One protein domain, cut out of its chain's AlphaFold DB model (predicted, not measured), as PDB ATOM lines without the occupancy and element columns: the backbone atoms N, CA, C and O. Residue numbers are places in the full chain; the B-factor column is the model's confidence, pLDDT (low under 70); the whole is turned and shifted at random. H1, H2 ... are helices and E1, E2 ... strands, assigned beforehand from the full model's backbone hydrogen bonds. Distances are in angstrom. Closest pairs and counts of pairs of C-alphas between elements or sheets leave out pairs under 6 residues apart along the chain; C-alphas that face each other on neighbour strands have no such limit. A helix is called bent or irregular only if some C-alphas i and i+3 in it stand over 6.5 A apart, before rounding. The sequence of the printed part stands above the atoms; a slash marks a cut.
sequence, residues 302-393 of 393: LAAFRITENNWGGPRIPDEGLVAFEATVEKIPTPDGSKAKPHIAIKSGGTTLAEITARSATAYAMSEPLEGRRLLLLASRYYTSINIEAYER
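Overview. This is residues 302 to 393 of the 393 residues of an uncharacterized protein of Bifidobacterium saguini DSM 23967 (UniProt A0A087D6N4). One antiparallel sheet of six strands is curled like part of a barrel and folded back on itself, so that E1, E6 and E5 face E3 and E4, with the bent strand E2 as the hinge. One helix, H1, packs on the curled sheet, closest to edge strand E1 and also reaching E2, E3 and E4, while the link from E2 to E3 runs far out to Gly 337. The 92 printed residues hold, along the chain, E1, E2, E3, E4, H1, E5 and E6, in a mostly strand class; the sheet's order is E1, E6, E5, E2, E3, E4. The whole is compact, with a radius of gyration of the C-alphas of 12.7 A, yet elongated in outline, spanning 44 by 27 by 22 A.

Along the chain. E1, residues 303 to 308, begins at C-alpha 303 (7.802, 9.742, -31.962) and is 16.7 A long. E2, residues 322 to 332, is the longest strand by residues, 27.0 A from C-alpha 322 (-2.991, -2.057, -29.633), and bends by 67 degrees at residue 326. E3 is residues 343 to 348 and E4 residues 351 to 356. H1, residues 361 to 370, is 15.1 A long and irregular, but only just: C-alphas 366 and 369 are 6.6 A apart. E5, residues 374 to 382, is 24.3 A long. E6, residues 385 to 392, is 23.0 A long and ends at C-alpha 392 (13.624, 1.744, -30.282).

Arrangement. Edge strand E1 is antiparallel to E6, at 153 degrees, with N 307 and O 386 2.9 A apart. E5 and E6 form a hairpin, with N 378 and O 389 2.9 A apart. E2 pairs in a staggered way: with E5 over residues 322 to 328, where N 325 and O 377 are 3.0 A apart, and with E3 over residues 328 to 332, where N 330 and O 345 are 2.9 A apart. E2, E3 and E4 make a meander, each strand the antiparallel neighbour of the one before; N 346 and O 354 of E3 and E4 are 2.9 A apart. H1 is on the sheet; its closest C-alphas to E1 are those of Ala 363 and Phe 305, 5.1 A. In H1, 4 of 6 O i to N i+4 pairs are within hydrogen-bond range. E4 is apart from E5 and from E6.

Size, cuts and confidence. The two C-alphas farthest apart are those of Glu 320 and Gly 337, 44.5 A. The printed part has no cut and ends at the chain's last residue, 393. The link from E1 to E2, residues 309 to 321, is long. Mean pLDDT of the printed part is 86.0, with residues 319 to 321 and 382 to 384 under 70.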
ATOM      1  N   LEU A 302       9.862   7.379 -29.271       82.69
ATOM      2  CA  LEU A 302      10.746   8.240 -30.062       82.69
ATOM      3  C   LEU A 302       9.943   9.288 -30.836       82.69
ATOM      4  O   LEU A 302      10.384  10.422 -31.003       82.69
ATOM      5  N   ALA A 303       8.769   8.884 -31.311       83.00
ATOM      6  CA  ALA A 303       7.802   9.742 -31.962       83.00
ATOM      7  C   ALA A 303       6.405   9.137 -31.819       83.00
ATOM      8  O   ALA A 303       6.249   7.917 -31.709       83.00
ATOM      9  N   ALA A 304       5.395   9.996 -31.878       85.25
ATOM     10  CA  ALA A 304       4.013   9.594 -32.055       85.25
ATOM     11  C   ALA A 304       3.391  10.434 -33.170       85.25
ATOM     12  O   ALA A 304       3.626  11.643 -33.257       85.25
ATOM     13  N   PHE A 305       2.648   9.790 -34.059       84.94
ATOM     14  CA  PHE A 305       1.987  10.465 -35.165       84.94
ATOM     15  C   PHE A 305       0.752   9.709 -35.629       84.94
ATOM     16  O   PHE A 305       0.600   8.512 -35.403       84.94
ATOM     17  N   ARG A 306      -0.132  10.426 -36.324       87.56
ATOM     18  CA  ARG A 306      -1.386   9.874 -36.835       87.56
ATOM     19  C   ARG A 306      -1.342   9.728 -38.343       87.56
ATOM     20  O   ARG A 306      -0.908  10.636 -39.054       87.56
ATOM     21  N   ILE A 307      -1.853   8.606 -38.816       86.56
ATOM     22  CA  ILE A 307      -2.098   8.341 -40.231       86.56
ATOM     23  C   ILE A 307      -3.589   8.098 -40.435       86.56
ATOM     24  O   ILE A 307      -4.278   7.564 -39.569       86.56
ATOM     25  N   THR A 308      -4.121   8.535 -41.568       80.88
ATOM     26  CA  THR A 308      -5.511   8.244 -41.929       80.88
ATOM     27  C   THR A 308      -5.659   6.763 -42.249       80.88
ATOM     28  O   THR A 308      -4.749   6.184 -42.838       80.88
ATOM     29  N   GLU A 309      -6.817   6.169 -41.956       78.38
ATOM     30  CA  GLU A 309      -7.079   4.760 -42.298       78.38
ATOM     31  C   GLU A 309      -6.900   4.468 -43.791       78.38
ATOM     32  O   GLU A 309      -6.350   3.437 -44.155       78.38
ATOM     33  N   ASN A 310      -7.239   5.423 -44.663       81.50
ATOM     34  CA  ASN A 310      -7.035   5.292 -46.112       81.50
ATOM     35  C   ASN A 310      -5.558   5.169 -46.526       81.50
ATOM     36  O   ASN A 310      -5.272   4.718 -47.629       81.50
ATOM     37  N   ASN A 311      -4.630   5.586 -45.661       84.56
ATOM     38  CA  ASN A 311      -3.192   5.499 -45.911       84.56
ATOM     39  C   ASN A 311      -2.560   4.300 -45.189       84.56
ATOM     40  O   ASN A 311      -1.335   4.192 -45.156       84.56
ATOM     41  N   TRP A 312      -3.374   3.430 -44.588       88.38
ATOM     42  CA  TRP A 312      -2.932   2.237 -43.884       88.38
ATOM     43  C   TRP A 312      -3.203   0.986 -44.714       88.38
ATOM     44  O   TRP A 312      -4.345   0.586 -44.917       88.38
ATOM     45  N   GLY A 313      -2.126   0.357 -45.169       87.25
ATOM     46  CA  GLY A 313      -2.114  -0.956 -45.813       87.25
ATOM     47  C   GLY A 313      -1.687  -2.091 -44.879       87.25
ATOM     48  O   GLY A 313      -1.443  -3.202 -45.343       87.25
ATOM     49  N   GLY A 314      -1.535  -1.823 -43.579       85.44
ATOM     50  CA  GLY A 314      -1.134  -2.827 -42.597       85.44
ATOM     51  C   GLY A 314      -2.282  -3.710 -42.090       85.44
ATOM     52  O   GLY A 314      -3.415  -3.614 -42.564       85.44
ATOM     53  N   PRO A 315      -2.011  -4.588 -41.103       84.62
ATOM     54  CA  PRO A 315      -3.034  -5.453 -40.521       84.62
ATOM     55  C   PRO A 315      -4.184  -4.638 -39.924       84.62
ATOM     56  O   PRO A 315      -4.004  -3.490 -39.507       84.62
ATOM     57  N   ARG A 316      -5.372  -5.245 -39.851       84.81
ATOM     58  CA  ARG A 316      -6.533  -4.610 -39.219       84.81
ATOM     59  C   ARG A 316      -6.191  -4.234 -37.777       84.81
ATOM     60  O   ARG A 316      -5.886  -5.103 -36.962       84.81
ATOM     61  N   ILE A 317      -6.297  -2.945 -37.470       83.81
ATOM     62  CA  ILE A 317      -6.187  -2.441 -36.103       83.81
ATOM     63  C   ILE A 317      -7.540  -2.667 -35.416       83.81
ATOM     64  O   ILE A 317      -8.572  -2.330 -36.005       83.81
ATOM     65  N   PRO A 318      -7.573  -3.295 -34.229       72.06
ATOM     66  CA  PRO A 318      -8.815  -3.498 -33.502       72.06
ATOM     67  C   PRO A 318      -9.410  -2.150 -33.086       72.06
ATOM     68  O   PRO A 318      -8.686  -1.174 -32.888       72.06
ATOM     69  N   ASP A 319     -10.733  -2.115 -32.937       63.25
ATOM     70  CA  ASP A 319     -11.452  -0.907 -32.513       63.25
ATOM     71  C   ASP A 319     -11.024  -0.474 -31.105       63.25
ATOM     72  O   ASP A 319     -10.930   0.717 -30.823       63.25
ATOM     73  N   GLU A 320     -10.661  -1.452 -30.271       60.81
ATOM     74  CA  GLU A 320     -10.071  -1.253 -28.954       60.81
ATOM     75  C   GLU A 320      -8.734  -1.999 -28.820       60.81
ATOM     76  O   GLU A 320      -8.598  -3.185 -29.150       60.81
ATOM     77  N   GLY A 321      -7.734  -1.299 -28.284       68.75
ATOM     78  CA  GLY A 321      -6.416  -1.840 -27.969       68.75
ATOM     79  C   GLY A 321      -5.326  -1.517 -28.994       68.75
ATOM     80  O   GLY A 321      -5.415  -0.572 -29.776       68.75
ATOM     81  N   LEU A 322      -4.247  -2.297 -28.921       82.56
ATOM     82  CA  LEU A 322      -2.991  -2.057 -29.633       82.56
ATOM     83  C   LEU A 322      -2.578  -3.286 -30.439       82.56
ATOM     84  O   LEU A 322      -2.814  -4.417 -30.003       82.56
ATOM     85  N   VAL A 323      -1.888  -3.046 -31.551       86.75
ATOM     86  CA  VAL A 323      -1.130  -4.049 -32.308       86.75
ATOM     87  C   VAL A 323       0.309  -3.569 -32.416       86.75
ATOM     88  O   VAL A 323       0.543  -2.403 -32.728       86.75
ATOM     89  N   ALA A 324       1.263  -4.461 -32.166       90.25
ATOM     90  CA  ALA A 324       2.679  -4.172 -32.335       90.25
ATOM     91  C   ALA A 324       3.236  -4.864 -33.580       90.25
ATOM     92  O   ALA A 324       2.854  -5.991 -33.895       90.25
ATOM     93  N   PHE A 325       4.150  -4.195 -34.274       89.44
ATOM     94  CA  PHE A 325       4.860  -4.749 -35.423       89.44
ATOM     95  C   PHE A 325       6.250  -4.137 -35.527       89.44
ATOM     96  O   PHE A 325       6.486  -2.976 -35.192       89.44
ATOM     97  N   GLU A 326       7.182  -4.944 -36.014       92.88
ATOM     98  CA  GLU A 326       8.514  -4.475 -36.364       92.88
ATOM     99  C   GLU A 326       8.448  -3.732 -37.687       92.88
ATOM    100  O   GLU A 326       7.849  -4.228 -38.646       92.88
ATOM    101  N   ALA A 327       9.072  -2.562 -37.752       94.19
ATOM    102  CA  ALA A 327       9.076  -1.770 -38.965       94.19
ATOM    103  C   ALA A 327      10.397  -1.048 -39.220       94.19
ATOM    104  O   ALA A 327      11.197  -0.810 -38.314       94.19
ATOM    105  N   THR A 328      10.589  -0.669 -40.477       94.56
ATOM    106  CA  THR A 328      11.579   0.308 -40.920       94.56
ATOM    107  C   THR A 328      10.872   1.535 -41.476       94.56
ATOM    108  O   THR A 328       9.743   1.462 -41.969       94.56
ATOM    109  N   VAL A 329      11.544   2.678 -41.375       93.81
ATOM    110  CA  VAL A 329      11.108   3.931 -41.992       93.81
ATOM    111  C   VAL A 329      12.091   4.278 -43.100       93.81
ATOM    112  O   VAL A 329      13.295   4.359 -42.861       93.81
ATOM    113  N   GLU A 330      11.581   4.466 -44.312       94.00
ATOM    114  CA  GLU A 330      12.382   4.687 -45.517       94.00
ATOM    115  C   GLU A 330      11.835   5.869 -46.314       94.00
ATOM    116  O   GLU A 330      10.621   6.041 -46.421       94.00
ATOM    117  N   LYS A 331      12.710   6.671 -46.926       92.44
ATOM    118  CA  LYS A 331      12.276   7.666 -47.910       92.44
ATOM    119  C   LYS A 331      12.007   7.003 -49.255       92.44
ATOM    120  O   LYS A 331      12.842   6.278 -49.790       92.44
ATOM    121  N   ILE A 332      10.846   7.303 -49.824       89.75
ATOM    122  CA  ILE A 332      10.523   6.987 -51.210       89.75
ATOM    123  C   ILE A 332      11.169   8.075 -52.078       89.75
ATOM    124  O   ILE A 332      10.824   9.254 -51.915       89.75
ATOM    125  N   PRO A 333      12.107   7.721 -52.974       85.75
ATOM    126  CA  PRO A 333      12.775   8.696 -53.821       85.75
ATOM    127  C   PRO A 333      11.770   9.394 -54.739       85.75
ATOM    128  O   PRO A 333      10.805   8.797 -55.217       85.75
ATOM    129  N   THR A 334      12.000  10.678 -54.990       89.88
ATOM    130  CA  THR A 334      11.227  11.433 -55.978       89.88
ATOM    131  C   THR A 334      11.785  11.210 -57.382       89.88
ATOM    132  O   THR A 334      12.990  10.997 -57.506       89.88
ATOM    133  N   PRO A 335      10.959  11.330 -58.440       87.69
ATOM    134  CA  PRO A 335      11.450  11.306 -59.814       87.69
ATOM    135  C   PRO A 335      12.569  12.327 -60.049       87.69
ATOM    136  O   PRO A 335      12.539  13.423 -59.476       87.69
ATOM    137  N   ASP A 336      13.512  11.980 -60.922       86.31
ATOM    138  CA  ASP A 336      14.643  12.841 -61.261       86.31
ATOM    139  C   ASP A 336      14.171  14.222 -61.742       86.31
ATOM    140  O   ASP A 336      13.238  14.356 -62.537       86.31
ATOM    141  N   GLY A 337      14.797  15.276 -61.216       86.38
ATOM    142  CA  GLY A 337      14.434  16.666 -61.510       86.38
ATOM    143  C   GLY A 337      13.207  17.199 -60.754       86.38
ATOM    144  O   GLY A 337      12.897  18.389 -60.860       86.38
ATOM    145  N   SER A 338      12.523  16.376 -59.953       87.06
ATOM    146  CA  SER A 338      11.430  16.836 -59.093       87.06
ATOM    147  C   SER A 338      11.944  17.678 -57.922       87.06
ATOM    148  O   SER A 338      12.923  17.340 -57.264       87.06
ATOM    149  N   LYS A 339      11.235  18.773 -57.621       85.38
ATOM    150  CA  LYS A 339      11.451  19.595 -56.413       85.38
ATOM    151  C   LYS A 339      10.542  19.186 -55.247       85.38
ATOM    152  O   LYS A 339      10.503  19.876 -54.228       85.38
ATOM    153  N   ALA A 340       9.748  18.127 -55.415       85.56
ATOM    154  CA  ALA A 340       8.862  17.643 -54.365       85.56
ATOM    155  C   ALA A 340       9.671  17.075 -53.192       85.56
ATOM    156  O   ALA A 340      10.777  16.570 -53.366       85.56
ATOM    157  N   LYS A 341       9.107  17.136 -51.983       87.56
ATOM    158  CA  LYS A 341       9.677  16.411 -50.843       87.56
ATOM    159  C   LYS A 341       9.433  14.906 -51.024       87.56
ATOM    160  O   LYS A 341       8.315  14.547 -51.403       87.56
ATOM    161  N   PRO A 342      10.418  14.042 -50.723       90.69
ATOM    162  CA  PRO A 342      10.235  12.594 -50.786       90.69
ATOM    163  C   PRO A 342       9.150  12.158 -49.810       90.69
ATOM    164  O   PRO A 342       9.023  12.738 -48.732       90.69
ATOM    165  N   HIS A 343       8.356  11.157 -50.178       92.25
ATOM    166  CA  HIS A 343       7.398  10.553 -49.254       92.25
ATOM    167  C   HIS A 343       8.125   9.615 -48.288       92.25
ATOM    168  O   HIS A 343       9.254   9.203 -48.545       92.25
ATOM    169  N   ILE A 344       7.492   9.286 -47.169       93.62
ATOM    170  CA  ILE A 344       8.045   8.379 -46.162       93.62
ATOM    171  C   ILE A 344       7.215   7.098 -46.164       93.62
ATOM    172  O   ILE A 344       6.004   7.143 -45.965       93.62
ATOM    173  N   ALA A 345       7.863   5.960 -46.381       93.81
ATOM    174  CA  ALA A 345       7.270   4.637 -46.270       93.81
ATOM    175  C   ALA A 345       7.548   4.046 -44.887       93.81
ATOM    176  O   ALA A 345       8.696   3.996 -44.443       93.81
ATOM    177  N   ILE A 346       6.504   3.533 -44.241       94.00
ATOM    178  CA  ILE A 346       6.623   2.623 -43.101       94.00
ATOM    179  C   ILE A 346       6.510   1.209 -43.651       94.00
ATOM    180  O   ILE A 346       5.488   0.876 -44.253       94.00
ATOM    181  N   LYS A 347       7.527   0.374 -43.449       94.19
ATOM    182  CA  LYS A 347       7.561  -0.994 -43.974       94.19
ATOM    183  C   LYS A 347       7.696  -2.019 -42.865       94.19
ATOM    184  O   LYS A 347       8.449  -1.800 -41.929       94.19
ATOM    185  N   SER A 348       7.028  -3.159 -42.995       92.38
ATOM    186  CA  SER A 348       7.201  -4.328 -42.126       92.38
ATOM    187  C   SER A 348       7.361  -5.576 -42.982       92.38
ATOM    188  O   SER A 348       6.558  -5.816 -43.883       92.38
ATOM    189  N   GLY A 349       8.441  -6.334 -42.768       85.12
ATOM    190  CA  GLY A 349       8.733  -7.535 -43.561       85.12
ATOM    191  C   GLY A 349       8.824  -7.292 -45.077       85.12
ATOM    192  O   GLY A 349       8.502  -8.183 -45.851       85.12
ATOM    193  N   GLY A 350       9.210  -6.084 -45.506       83.69
ATOM    194  CA  GLY A 350       9.254  -5.683 -46.921       83.69
ATOM    195  C   GLY A 350       7.938  -5.127 -47.482       83.69
ATOM    196  O   GLY A 350       7.950  -4.513 -48.546       83.69
ATOM    197  N   THR A 351       6.827  -5.256 -46.755       90.06
ATOM    198  CA  THR A 351       5.518  -4.712 -47.142       90.06
ATOM    199  C   THR A 351       5.354  -3.287 -46.630       90.06
ATOM    200  O   THR A 351       5.561  -3.026 -45.445       90.06
ATOM    201  N   THR A 352       4.939  -2.358 -47.493       93.06
ATOM    202  CA  THR A 352       4.589  -0.989 -47.085       93.06
ATOM    203  C   THR A 352       3.274  -0.991 -46.309       93.06
ATOM    204  O   THR A 352       2.217  -1.271 -46.866       93.06
ATOM    205  N   LEU A 353       3.341  -0.657 -45.020       92.69
ATOM    206  CA  LEU A 353       2.183  -0.513 -44.138       92.69
ATOM    207  C   LEU A 353       1.529   0.861 -44.262       92.69
ATOM    208  O   LEU A 353       0.321   0.976 -44.086       92.69
ATOM    209  N   ALA A 354       2.310   1.909 -44.524       92.25
ATOM    210  CA  ALA A 354       1.787   3.255 -44.709       92.25
ATOM    211  C   ALA A 354       2.721   4.117 -45.554       92.25
ATOM    212  O   ALA A 354       3.943   3.964 -45.498       92.25
ATOM    213  N   GLU A 355       2.130   5.070 -46.269       92.31
ATOM    214  CA  GLU A 355       2.846   6.120 -46.988       92.31
ATOM    215  C   GLU A 355       2.455   7.495 -46.434       92.31
ATOM    216  O   GLU A 355       1.285   7.893 -46.413       92.31
ATOM    217  N   ILE A 356       3.454   8.236 -45.961       90.94
ATOM    218  CA  ILE A 356       3.302   9.557 -45.367       90.94
ATOM    219  C   ILE A 356       3.847  10.585 -46.350       90.94
ATOM    220  O   ILE A 356       5.050  10.706 -46.583       90.94
ATOM    221  N   THR A 357       2.933  11.359 -46.923       88.38
ATOM    222  CA  THR A 357       3.280  12.450 -47.833       88.38
ATOM    223  C   THR A 357       3.595  13.724 -47.053       88.38
ATOM    224  O   THR A 357       3.090  13.940 -45.947       88.38
ATOM    225  N   ALA A 358       4.345  14.639 -47.668       82.75
ATOM    226  CA  ALA A 358       4.623  15.953 -47.085       82.75
ATOM    227  C   ALA A 358       3.365  16.821 -46.868       82.75
ATOM    228  O   ALA A 358       3.436  17.845 -46.191       82.75
ATOM    229  N   ARG A 359       2.205  16.420 -47.419       79.44
ATOM    230  CA  ARG A 359       0.914  17.075 -47.150       79.44
ATOM    231  C   ARG A 359       0.411  16.789 -45.733       79.44
ATOM    232  O   ARG A 359      -0.303  17.617 -45.176       79.44
ATOM    233  N   SER A 360       0.809  15.668 -45.129       81.69
ATOM    234  CA  SER A 360       0.543  15.376 -43.718       81.69
ATOM    235  C   SER A 360       1.664  15.952 -42.853       81.69
ATOM    236  O   SER A 360       2.522  15.225 -42.364       81.69
ATOM    237  N   ALA A 361       1.689  17.282 -42.710       76.88
ATOM    238  CA  ALA A 361       2.820  18.014 -42.131       76.88
ATOM    239  C   ALA A 361       3.281  17.463 -40.768       76.88
ATOM    240  O   ALA A 361       4.479  17.281 -40.558       76.88
ATOM    241  N   THR A 362       2.342  17.151 -39.868       79.25
ATOM    242  CA  THR A 362       2.653  16.602 -38.539       79.25
ATOM    243  C   THR A 362       3.229  15.193 -38.625       79.25
ATOM    244  O   THR A 362       4.286  14.932 -38.058       79.25
ATOM    245  N   ALA A 363       2.571  14.286 -39.355       83.75
ATOM    246  CA  ALA A 363       3.050  12.912 -39.479       83.75
ATOM    247  C   ALA A 363       4.402  12.852 -40.192       83.75
ATOM    248  O   ALA A 363       5.271  12.078 -39.803       83.75
ATOM    249  N   TYR A 364       4.607  13.714 -41.186       87.88
ATOM    250  CA  TYR A 364       5.871  13.840 -41.896       87.88
ATOM    251  C   TYR A 364       6.993  14.301 -40.961       87.88
ATOM    252  O   TYR A 364       8.008  13.628 -40.848       87.88
ATOM    253  N   ALA A 365       6.788  15.403 -40.232       84.56
ATOM    254  CA  ALA A 365       7.797  15.952 -39.328       84.56
ATOM    255  C   ALA A 365       8.185  14.987 -38.193       84.56
ATOM    256  O   ALA A 365       9.329  14.993 -37.752       84.56
ATOM    257  N   MET A 366       7.242  14.162 -37.727       86.12
ATOM    258  CA  MET A 366       7.484  13.178 -36.666       86.12
ATOM    259  C   MET A 366       8.105  11.870 -37.174       86.12
ATOM    260  O   MET A 366       8.826  11.215 -36.427       86.12
ATOM    261  N   SER A 367       7.834  11.474 -38.422       89.81
ATOM    262  CA  SER A 367       8.366  10.232 -39.003       89.81
ATOM    263  C   SER A 367       9.714  10.416 -39.699       89.81
ATOM    264  O   SER A 367      10.524   9.494 -39.687       89.81
ATOM    265  N   GLU A 368      10.008  11.598 -40.247       90.75
ATOM    266  CA  GLU A 368      11.270  11.881 -40.945       90.75
ATOM    267  C   GLU A 368      12.528  11.580 -40.101       90.75
ATOM    268  O   GLU A 368      13.434  10.924 -40.617       90.75
ATOM    269  N   PRO A 369      12.608  11.941 -38.802       91.50
ATOM    270  CA  PRO A 369      13.781  11.645 -37.967       91.50
ATOM    271  C   PRO A 369      13.998  10.151 -37.671       91.50
ATOM    272  O   PRO A 369      15.021   9.771 -37.088       91.50
ATOM    273  N   LEU A 370      13.023   9.306 -38.015       93.19
ATOM    274  CA  LEU A 370      13.064   7.864 -37.794       93.19
ATOM    275  C   LEU A 370      13.673   7.096 -38.976       93.19
ATOM    276  O   LEU A 370      13.840   5.881 -38.876       93.19
ATOM    277  N   GLU A 371      13.990   7.778 -40.081       93.00
ATOM    278  CA  GLU A 371      14.551   7.174 -41.289       93.00
ATOM    279  C   GLU A 371      15.764   6.273 -40.988       93.00
ATOM    280  O   GLU A 371      16.659   6.628 -40.220       93.00
ATOM    281  N   GLY A 372      15.779   5.082 -41.594       87.94
ATOM    282  CA  GLY A 372      16.860   4.101 -41.464       87.94
ATOM    283  C   GLY A 372      16.868   3.324 -40.144       87.94
ATOM    284  O   GLY A 372      17.685   2.418 -39.976       87.94
ATOM    285  N   ARG A 373      15.963   3.628 -39.206       90.06
ATOM    286  CA  ARG A 373      15.870   2.912 -37.930       90.06
ATOM    287  C   ARG A 373      15.038   1.640 -38.065       90.06
ATOM    288  O   ARG A 373      14.032   1.606 -38.773       90.06
ATOM    289  N   ARG A 374      15.433   0.609 -37.316       91.38
ATOM    290  CA  ARG A 374      14.577  -0.543 -37.006       91.38
ATOM    291  C   ARG A 374      13.792  -0.219 -35.747       91.38
ATOM    292  O   ARG A 374      14.383   0.089 -34.717       91.38
ATOM    293  N   LEU A 375      12.474  -0.268 -35.848       94.12
ATOM    294  CA  LEU A 375      11.564   0.208 -34.820       94.12
ATOM    295  C   LEU A 375      10.598  -0.895 -34.421       94.12
ATOM    296  O   LEU A 375      10.235  -1.751 -35.230       94.12
ATOM    297  N   LEU A 376      10.129  -0.806 -33.186       93.94
ATOM    298  CA  LEU A 376       8.880  -1.418 -32.777       93.94
ATOM    299  C   LEU A 376       7.793  -0.344 -32.842       93.94
ATOM    300  O   LEU A 376       7.876   0.667 -32.144       93.94
ATOM    301  N   LEU A 377       6.791  -0.544 -33.690       92.94
ATOM    302  CA  LEU A 377       5.650   0.358 -33.799       92.94
ATOM    303  C   LEU A 377       4.459  -0.236 -33.056       92.94
ATOM    304  O   LEU A 377       4.138  -1.407 -33.249       92.94
ATOM    305  N   LEU A 378       3.796   0.576 -32.235       91.31
ATOM    306  CA  LEU A 378       2.474   0.268 -31.702       91.31
ATOM    307  C   LEU A 378       1.435   1.096 -32.447       91.31
ATOM    308  O   LEU A 378       1.520   2.322 -32.464       91.31
ATOM    309  N   ALA A 379       0.450   0.418 -33.026       90.19
ATOM    310  CA  ALA A 379      -0.709   1.044 -33.639       90.19
ATOM    311  C   ALA A 379      -1.956   0.860 -32.776       90.19
ATOM    312  O   ALA A 379      -2.243  -0.251 -32.325       90.19
ATOM    313  N   SER A 380      -2.726   1.931 -32.617       84.62
ATOM    314  CA  SER A 380      -4.078   1.907 -32.049       84.62
ATOM    315  C   SER A 380      -5.032   2.741 -32.887       84.62
ATOM    316  O   SER A 380      -4.629   3.658 -33.607       84.62
ATOM    317  N   ARG A 381      -6.323   2.418 -32.805       75.56
ATOM    318  CA  ARG A 381      -7.359   3.202 -33.469       75.56
ATOM    319  C   ARG A 381      -7.637   4.478 -32.676       75.56
ATOM    320  O   ARG A 381      -7.731   4.462 -31.452       75.56
ATOM    321  N   TYR A 382      -7.774   5.592 -33.384       63.22
ATOM    322  CA  TYR A 382      -8.145   6.887 -32.829       63.22
ATOM    323  C   TYR A 382      -9.186   7.544 -33.739       63.22
ATOM    324  O   TYR A 382      -8.844   8.181 -34.741       63.22
ATOM    325  N   TYR A 383     -10.464   7.376 -33.394       66.38
ATOM    326  CA  TYR A 383     -11.606   7.760 -34.232       66.38
ATOM    327  C   TYR A 383     -11.491   7.173 -35.652       66.38
ATOM    328  O   TYR A 383     -11.583   5.962 -35.813       66.38
ATOM    329  N   THR A 384     -11.270   8.014 -36.668       64.81
ATOM    330  CA  THR A 384     -11.113   7.641 -38.090       64.81
ATOM    331  C   THR A 384      -9.647   7.607 -38.545       64.81
ATOM    332  O   THR A 384      -9.339   7.657 -39.740       64.81
ATOM    333  N   SER A 385      -8.719   7.590 -37.591       77.06
ATOM    334  CA  SER A 385      -7.277   7.582 -37.822       77.06
ATOM    335  C   SER A 385      -6.602   6.480 -37.017       77.06
ATOM    336  O   SER A 385      -7.176   5.928 -36.080       77.06
ATOM    337  N   ILE A 386      -5.363   6.181 -37.375       83.75
ATOM    338  CA  ILE A 386      -4.512   5.241 -36.660       83.75
ATOM    339  C   ILE A 386      -3.405   6.047 -36.000       83.75
ATOM    340  O   ILE A 386      -2.683   6.796 -36.665       83.75
ATOM    341  N   ASN A 387      -3.295   5.907 -34.685       88.50
ATOM    342  CA  ASN A 387      -2.184   6.437 -33.919       88.50
ATOM    343  C   ASN A 387      -1.017   5.458 -33.992       88.50
ATOM    344  O   ASN A 387      -1.208   4.269 -33.750       88.50
ATOM    345  N   ILE A 388       0.172   5.957 -34.314       90.88
ATOM    346  CA  ILE A 388       1.410   5.186 -34.380       90.88
ATOM    347  C   ILE A 388       2.370   5.739 -33.337       90.88
ATOM    348  O   ILE A 388       2.745   6.909 -33.389       90.88
ATOM    349  N   GLU A 389       2.802   4.882 -32.420       90.38
ATOM    350  CA  GLU A 389       3.859   5.160 -31.455       90.38
ATOM    351  C   GLU A 389       5.116   4.375 -31.853       90.38
ATOM    352  O   GLU A 389       5.074   3.148 -31.963       90.38
ATOM    353  N   ALA A 390       6.236   5.067 -32.064       91.38
ATOM    354  CA  ALA A 390       7.499   4.451 -32.459       91.38
ATOM    355  C   ALA A 390       8.446   4.273 -31.271       91.38
ATOM    356  O   ALA A 390       8.714   5.225 -30.540       91.38
ATOM    357  N   TYR A 391       9.003   3.074 -31.117       90.12
ATOM    358  CA  TYR A 391       9.957   2.726 -30.068       90.12
ATOM    359  C   TYR A 391      11.241   2.159 -30.666       90.12
ATOM    360  O   TYR A 391      11.229   1.517 -31.719       90.12
ATOM    361  N   GLU A 392      12.354   2.396 -29.974       86.06
ATOM    362  CA  GLU A 392      13.624   1.744 -30.282       86.06
ATOM    363  C   GLU A 392      13.514   0.247 -29.972       86.06
ATOM    364  O   GLU A 392      12.951  -0.133 -28.935       86.06
ATOM    365  N   ARG A 393      13.987  -0.580 -30.907       74.75
ATOM    366  CA  ARG A 393      13.984  -2.035 -30.763       74.75
ATOM    367  C   ARG A 393      15.155  -2.512 -29.917       74.75
ATOM    368  O   ARG A 393      16.278  -2.019 -30.158       74.75
TER     369      ARG A 393